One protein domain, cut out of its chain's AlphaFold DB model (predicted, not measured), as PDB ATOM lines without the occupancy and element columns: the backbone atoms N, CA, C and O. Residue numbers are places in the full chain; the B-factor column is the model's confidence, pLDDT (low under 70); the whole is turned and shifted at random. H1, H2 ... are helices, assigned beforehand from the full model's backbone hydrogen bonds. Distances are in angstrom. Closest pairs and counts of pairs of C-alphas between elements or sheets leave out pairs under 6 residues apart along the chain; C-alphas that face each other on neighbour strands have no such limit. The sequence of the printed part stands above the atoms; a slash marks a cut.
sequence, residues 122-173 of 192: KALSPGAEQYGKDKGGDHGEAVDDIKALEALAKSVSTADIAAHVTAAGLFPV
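Overview. This is residues 122 to 173 of the 192 residues of the protein "SH3b domain-containing protein" of Myxococcus fulvus (strain ATCC BAA-855 / HW-1) (UniProt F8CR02). A long helix, H2, makes most of the length of a thin rod; at its first end the shorter helix H1 folds back beside it as an uneven helical hairpin, and beyond its other end sits a second short helix, H3, which touches neither of them. After H3, residues 168 to 173 fold back beside it. The printed part has 52 residues, with three named helices in the order H1, H2, H3 and no named strand; the class is all helix. The whole is extended, with a radius of gyration of the C-alphas of 16.0 A and spans of 46 by 18 by 13 A.

Arrangement. H1, residues 126 to 135, and H2, residues 138 to 155, form a helical hairpin joined by a tight link of 2 residues. They touch, and H2 does so with residues 139 to 143 alone; the closest C-alphas, those of Gly 132 and Gly 140, are 4.8 A apart. They run opposite ways at a tilt of 37 degrees, only just steep. Residues 151 to 157, of which 151 to 155 belong to H2, stand free. A tight link of 2 residues leads to H3, residues 158 to 167, which is apart from both H1 and H2. In H1, H2 and H3 every O i to N i+4 pair is within hydrogen-bond range.

Along the chain. H1 begins at C-alpha 126, (127.860, 160.921, 187.354), and measures 14.3 A from first to last C-alpha. H2 begins at C-alpha 138, (111.807, 154.115, 191.152), and measures 25.6 A. H3 measures 14.0 A and ends at C-alpha 167, (104.310, 169.587, 158.122).

Size, cuts and confidence. The two C-alphas farthest apart, those of Asp 134 and Gly 169, are 46.9 A apart. The printed part has no cut, and neither link between helices is long. The mean pLDDT of the printed part is 87.9, and no printed residue is under 70.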
ATOM      1  N   LYS A 122     123.908 168.201 180.097       71.00
ATOM      2  CA  LYS A 122     123.616 166.849 180.611       71.00
ATOM      3  C   LYS A 122     122.689 166.953 181.821       71.00
ATOM      4  O   LYS A 122     123.004 167.676 182.761       71.00
ATOM      5  N   ALA A 123     121.562 166.251 181.783       78.50
ATOM      6  CA  ALA A 123     120.550 166.280 182.832       78.50
ATOM      7  C   ALA A 123     121.015 165.534 184.091       78.50
ATOM      8  O   ALA A 123     120.685 165.942 185.202       78.50
ATOM      9  N   LEU A 124     121.820 164.475 183.931       84.00
ATOM     10  CA  LEU A 124     122.365 163.700 185.049       84.00
ATOM     11  C   LEU A 124     123.887 163.807 185.153       84.00
ATOM     12  O   LEU A 124     124.620 163.478 184.219       84.00
ATOM     13  N   SER A 125     124.370 164.216 186.326       83.44
ATOM     14  CA  SER A 125     125.788 164.113 186.676       83.44
ATOM     15  C   SER A 125     126.153 162.662 187.026       83.44
ATOM     16  O   SER A 125     125.281 161.905 187.456       83.44
ATOM     17  N   PRO A 126     127.434 162.259 186.935       83.88
ATOM     18  CA  PRO A 126     127.860 160.921 187.354       83.88
ATOM     19  C   PRO A 126     127.455 160.569 188.796       83.88
ATOM     20  O   PRO A 126     127.089 159.432 189.070       83.88
ATOM     21  N   GLY A 127     127.458 161.552 189.706       85.50
ATOM     22  CA  GLY A 127     127.001 161.361 191.085       85.50
ATOM     23  C   GLY A 127     125.495 161.114 191.192       85.50
ATOM     24  O   GLY A 127     125.079 160.262 191.969       85.50
ATOM     25  N   ALA A 128     124.679 161.803 190.386       86.12
ATOM     26  CA  ALA A 128     123.236 161.564 190.330       86.12
ATOM     27  C   ALA A 128     122.910 160.184 189.734       86.12
ATOM     28  O   ALA A 128     122.035 159.486 190.238       86.12
ATOM     29  N   GLU A 129     123.660 159.762 188.709       90.19
ATOM     30  CA  GLU A 129     123.533 158.415 188.145       90.19
ATOM     31  C   GLU A 129     123.893 157.333 189.172       90.19
ATOM     32  O   GLU A 129     123.195 156.326 189.268       90.19
ATOM     33  N   GLN A 130     124.967 157.538 189.937       89.25
ATOM     34  CA  GLN A 130     125.388 156.596 190.972       89.25
ATOM     35  C   GLN A 130     124.370 156.531 192.115       89.25
ATOM     36  O   GLN A 130     123.953 155.445 192.498       89.25
ATOM     37  N   TYR A 131     123.901 157.685 192.595       90.81
ATOM     38  CA  TYR A 131     122.899 157.762 193.656       90.81
ATOM     39  C   TYR A 131     121.604 157.022 193.294       90.81
ATOM     40  O   TYR A 131     121.087 156.259 194.110       90.81
ATOM     41  N   GLY A 132     121.085 157.219 192.075       93.38
ATOM     42  CA  GLY A 132     119.868 156.535 191.630       93.38
ATOM     43  C   GLY A 132     120.047 155.019 191.531       93.38
ATOM     44  O   GLY A 132     119.180 154.272 191.981       93.38
ATOM     45  N   LYS A 133     121.205 154.555 191.039       91.31
ATOM     46  CA  LYS A 133     121.545 153.122 190.999       91.31
ATOM     47  C   LYS A 133     121.648 152.505 192.391       91.31
ATOM     48  O   LYS A 133     121.093 151.434 192.610       91.31
ATOM     49  N   ASP A 134     122.326 153.183 193.314       94.62
ATOM     50  CA  ASP A 134     122.533 152.691 194.681       94.62
ATOM     51  C   ASP A 134     121.221 152.642 195.472       94.62
ATOM     52  O   ASP A 134     121.039 151.782 196.333       94.62
ATOM     53  N   LYS A 135     120.287 153.554 195.178       95.31
ATOM     54  CA  LYS A 135     118.943 153.531 195.759       95.31
ATOM     55  C   LYS A 135     118.032 152.461 195.153       95.31
ATOM     56  O   LYS A 135     117.217 151.910 195.891       95.31
ATOM     57  N   GLY A 136     118.165 152.171 193.859       89.88
ATOM     58  CA  GLY A 136     117.313 151.217 193.147       89.88
ATOM     59  C   GLY A 136     115.838 151.638 193.083       89.88
ATOM     60  O   GLY A 136     115.492 152.788 193.365       89.88
ATOM     61  N   GLY A 137     114.966 150.705 192.685       93.75
ATOM     62  CA  GLY A 137     113.527 150.956 192.516       93.75
ATOM     63  C   GLY A 137     113.249 152.136 191.579       93.75
ATOM     64  O   GLY A 137     113.985 152.352 190.615       93.75
ATOM     65  N   ASP A 138     112.249 152.943 191.922       94.50
ATOM     66  CA  ASP A 138     111.807 154.115 191.152       94.50
ATOM     67  C   ASP A 138     112.935 155.131 190.885       94.50
ATOM     68  O   ASP A 138     112.911 155.868 189.902       94.50
ATOM     69  N   HIS A 139     113.958 155.192 191.748       92.56
ATOM     70  CA  HIS A 139     115.110 156.077 191.548       92.56
ATOM     71  C   HIS A 139     116.067 155.566 190.466       92.56
ATOM     72  O   HIS A 139     116.655 156.374 189.745       92.56
ATOM     73  N   GLY A 140     116.217 154.245 190.347       92.81
ATOM     74  CA  GLY A 140     116.954 153.625 189.250       92.81
ATOM     75  C   GLY A 140     116.214 153.800 187.924       92.81
ATOM     76  O   GLY A 140     116.811 154.251 186.951       92.81
ATOM     77  N   GLU A 141     114.902 153.547 187.925       94.69
ATOM     78  CA  GLU A 141     114.036 153.708 186.749       94.69
ATOM     79  C   GLU A 141     114.036 155.154 186.234       94.69
ATOM     80  O   GLU A 141     114.295 155.390 185.056       94.69
ATOM     81  N   ALA A 142     113.900 156.146 187.122       93.56
ATOM     82  CA  ALA A 142     113.970 157.554 186.735       93.56
ATOM     83  C   ALA A 142     115.325 157.943 186.109       93.56
ATOM     84  O   ALA A 142     115.379 158.777 185.202       93.56
ATOM     85  N   VAL A 143     116.436 157.353 186.572       94.06
ATOM     86  CA  VAL A 143     117.758 157.570 185.960       94.06
ATOM     87  C   VAL A 143     117.805 157.001 184.544       94.06
ATOM     88  O   VAL A 143     118.357 157.649 183.647       94.06
ATOM     89  N   ASP A 144     117.234 155.820 184.332       93.44
ATOM     90  CA  ASP A 144     117.213 155.163 183.029       93.44
ATOM     91  C   ASP A 144     116.293 155.890 182.037       93.44
ATOM     92  O   ASP A 144     116.703 156.139 180.899       93.44
ATOM     93  N   ASP A 145     115.127 156.362 182.480       94.25
ATOM     94  CA  ASP A 145     114.216 157.183 181.676       94.25
ATOM     95  C   ASP A 145     114.867 158.491 181.224       94.25
ATOM     96  O   ASP A 145     114.827 158.850 180.044       94.25
ATOM     97  N   ILE A 146     115.533 159.203 182.139       91.38
ATOM     98  CA  ILE A 146     116.232 160.444 181.788       91.38
ATOM     99  C   ILE A 146     117.351 160.158 180.782       91.38
ATOM    100  O   ILE A 146     117.543 160.929 179.840       91.38
ATOM    101  N   LYS A 147     118.070 159.038 180.913       90.75
ATOM    102  CA  LYS A 147     119.085 158.632 179.928       90.75
ATOM    103  C   LYS A 147     118.482 158.299 178.569       90.75
ATOM    104  O   LYS A 147     119.068 158.671 177.549       90.75
ATOM    105  N   ALA A 148     117.331 157.632 178.537       92.06
ATOM    106  CA  ALA A 148     116.614 157.344 177.302       92.06
ATOM    107  C   ALA A 148     116.163 158.641 176.611       92.06
ATOM    108  O   ALA A 148     116.380 158.808 175.410       92.06
ATOM    109  N   LEU A 149     115.640 159.608 177.374       89.19
ATOM    110  CA  LEU A 149     115.287 160.937 176.869       89.19
ATOM    111  C   LEU A 149     116.515 161.720 176.380       89.19
ATOM    112  O   LEU A 149     116.458 162.331 175.313       89.19
ATOM    113  N   GLU A 150     117.646 161.668 177.092       85.62
ATOM    114  CA  GLU A 150     118.911 162.262 176.636       85.62
ATOM    115  C   GLU A 150     119.387 161.642 175.312       85.62
ATOM    116  O   GLU A 150     119.921 162.346 174.452       85.62
ATOM    117  N   ALA A 151     119.230 160.327 175.139       86.88
ATOM    118  CA  ALA A 151     119.593 159.630 173.909       86.88
ATOM    119  C   ALA A 151     118.667 160.012 172.747       86.88
ATOM    120  O   ALA A 151     119.149 160.337 171.660       86.88
ATOM    121  N   LEU A 152     117.354 160.049 172.993       87.25
ATOM    122  CA  LEU A 152     116.366 160.493 172.016       87.25
ATOM    123  C   LEU A 152     116.638 161.937 171.581       87.25
ATOM    124  O   LEU A 152     116.742 162.204 170.386       87.25
ATOM    125  N   ALA A 153     116.846 162.855 172.527       83.25
ATOM    126  CA  ALA A 153     117.132 164.257 172.234       83.25
ATOM    127  C   ALA A 153     118.391 164.440 171.369       83.25
ATOM    128  O   ALA A 153     118.410 165.297 170.491       83.25
ATOM    129  N   LYS A 154     119.428 163.611 171.562       79.75
ATOM    130  CA  LYS A 154     120.634 163.612 170.711       79.75
ATOM    131  C   LYS A 154     120.373 163.128 169.282       79.75
ATOM    132  O   LYS A 154     121.148 163.471 168.394       79.75
ATOM    133  N   SER A 155     119.343 162.308 169.073       82.44
ATOM    134  CA  SER A 155     118.991 161.770 167.753       82.44
ATOM    135  C   SER A 155     118.121 162.716 166.921       82.44
ATOM    136  O   SER A 155     118.144 162.630 165.698       82.44
ATOM    137  N   VAL A 156     117.392 163.635 167.564       84.25
ATOM    138  CA  VAL A 156     116.533 164.611 166.882       84.25
ATOM    139  C   VAL A 156     117.390 165.735 166.303       84.25
ATOM    140  O   VAL A 156     117.995 166.516 167.038       84.25
ATOM    141  N   SER A 157     117.426 165.846 164.976       82.06
ATOM    142  CA  SER A 157     118.172 166.901 164.289       82.06
ATOM    143  C   SER A 157     117.340 168.173 164.089       82.06
ATOM    144  O   SER A 157     116.108 168.159 164.106       82.06
ATOM    145  N   THR A 158     117.998 169.308 163.823       78.00
ATOM    146  CA  THR A 158     117.285 170.536 163.421       78.00
ATOM    147  C   THR A 158     116.535 170.395 162.099       78.00
ATOM    148  O   THR A 158     115.532 171.083 161.903       78.00
ATOM    149  N   ALA A 159     116.968 169.488 161.218       81.00
ATOM    150  CA  ALA A 159     116.238 169.150 160.001       81.00
ATOM    151  C   ALA A 159     114.908 168.454 160.328       81.00
ATOM    152  O   ALA A 159     113.882 168.841 159.771       81.00
ATOM    153  N   ASP A 160     114.909 167.511 161.275       86.50
ATOM    154  CA  ASP A 160     113.695 166.812 161.717       86.50
ATOM    155  C   ASP A 160     112.703 167.785 162.357       86.50
ATOM    156  O   ASP A 160     111.517 167.787 162.024       86.50
ATOM    157  N   ILE A 161     113.200 168.686 163.214       85.19
ATOM    158  CA  ILE A 161     112.384 169.738 163.836       85.19
ATOM    159  C   ILE A 161     111.788 170.660 162.763       85.19
ATOM    160  O   ILE A 161     110.587 170.926 162.771       85.19
ATOM    161  N   ALA A 162     112.603 171.149 161.822       84.69
ATOM    162  CA  ALA A 162     112.140 172.044 160.764       84.69
ATOM    163  C   ALA A 162     111.107 171.370 159.843       84.69
ATOM    164  O   ALA A 162     110.114 172.001 159.470       84.69
ATOM    165  N   ALA A 163     111.316 170.094 159.504       87.75
ATOM    166  CA  ALA A 163     110.385 169.301 158.710       87.75
ATOM    167  C   ALA A 163     109.054 169.095 159.443       87.75
ATOM    168  O   ALA A 163     107.998 169.345 158.862       87.75
ATOM    169  N   HIS A 164     109.095 168.722 160.725       89.88
ATOM    170  CA  HIS A 164     107.896 168.518 161.536       89.88
ATOM    171  C   HIS A 164     107.068 169.805 161.677       89.88
ATOM    172  O   HIS A 164     105.862 169.799 161.440       89.88
ATOM    173  N   VAL A 165     107.717 170.935 161.981       89.56
ATOM    174  CA  VAL A 165     107.056 172.250 162.090       89.56
ATOM    175  C   VAL A 165     106.414 172.654 160.759       89.56
ATOM    176  O   VAL A 165     105.275 173.117 160.738       89.56
ATOM    177  N   THR A 166     107.104 172.416 159.641       88.00
ATOM    178  CA  THR A 166     106.566 172.700 158.301       88.00
ATOM    179  C   THR A 166     105.361 171.814 157.980       88.00
ATOM    180  O   THR A 166     104.362 172.310 157.463       88.00
ATOM    181  N   ALA A 167     105.421 170.519 158.310       90.12
ATOM    182  CA  ALA A 167     104.310 169.587 158.122       90.12
ATOM    183  C   ALA A 167     103.077 169.975 158.957       90.12
ATOM    184  O   ALA A 167     101.949 169.783 158.513       90.12
ATOM    185  N   ALA A 168     103.286 170.593 160.122       92.31
ATOM    186  CA  ALA A 168     102.227 171.163 160.953       92.31
ATOM    187  C   ALA A 168     101.676 172.511 160.432       92.31
ATOM    188  O   ALA A 168     100.851 173.134 161.097       92.31
ATOM    189  N   GLY A 169     102.127 172.994 159.267       89.50
ATOM    190  CA  GLY A 169     101.695 174.270 158.687       89.50
ATOM    191  C   GLY A 169     102.273 175.504 159.386       89.50
ATOM    192  O   GLY A 169     101.790 176.617 159.177       89.50
ATOM    193  N   LEU A 170     103.300 175.325 160.219       88.88
ATOM    194  CA  LEU A 170     103.947 176.392 160.974       88.88
ATOM    195  C   LEU A 170     105.250 176.833 160.294       88.88
ATOM    196  O   LEU A 170     105.911 176.069 159.590       88.88
ATOM    197  N   PHE A 171     105.651 178.087 160.521       86.81
ATOM    198  CA  PHE A 171     106.925 178.588 160.008       86.81
ATOM    199  C   PHE A 171     108.102 178.035 160.839       86.81
ATOM    200  O   PHE A 171     108.078 178.159 162.067       86.81
ATOM    201  N   PRO A 172     109.160 177.484 160.211       84.75
ATOM    202  CA  PRO A 172     110.318 176.955 160.928       84.75
ATOM    203  C   PRO A 172     111.008 177.995 161.816       84.75
ATOM    204  O   PRO A 172     111.378 179.080 161.369       84.75
ATOM    205  N   VAL A 173     111.240 177.640 163.080       81.69
ATOM    206  CA  VAL A 173     111.947 178.501 164.050       81.69
ATOM    207  C   VAL A 173     113.466 178.306 164.035       81.69
ATOM    208  O   VAL A 173     114.211 179.176 164.484       81.69
TER     209      VAL A 173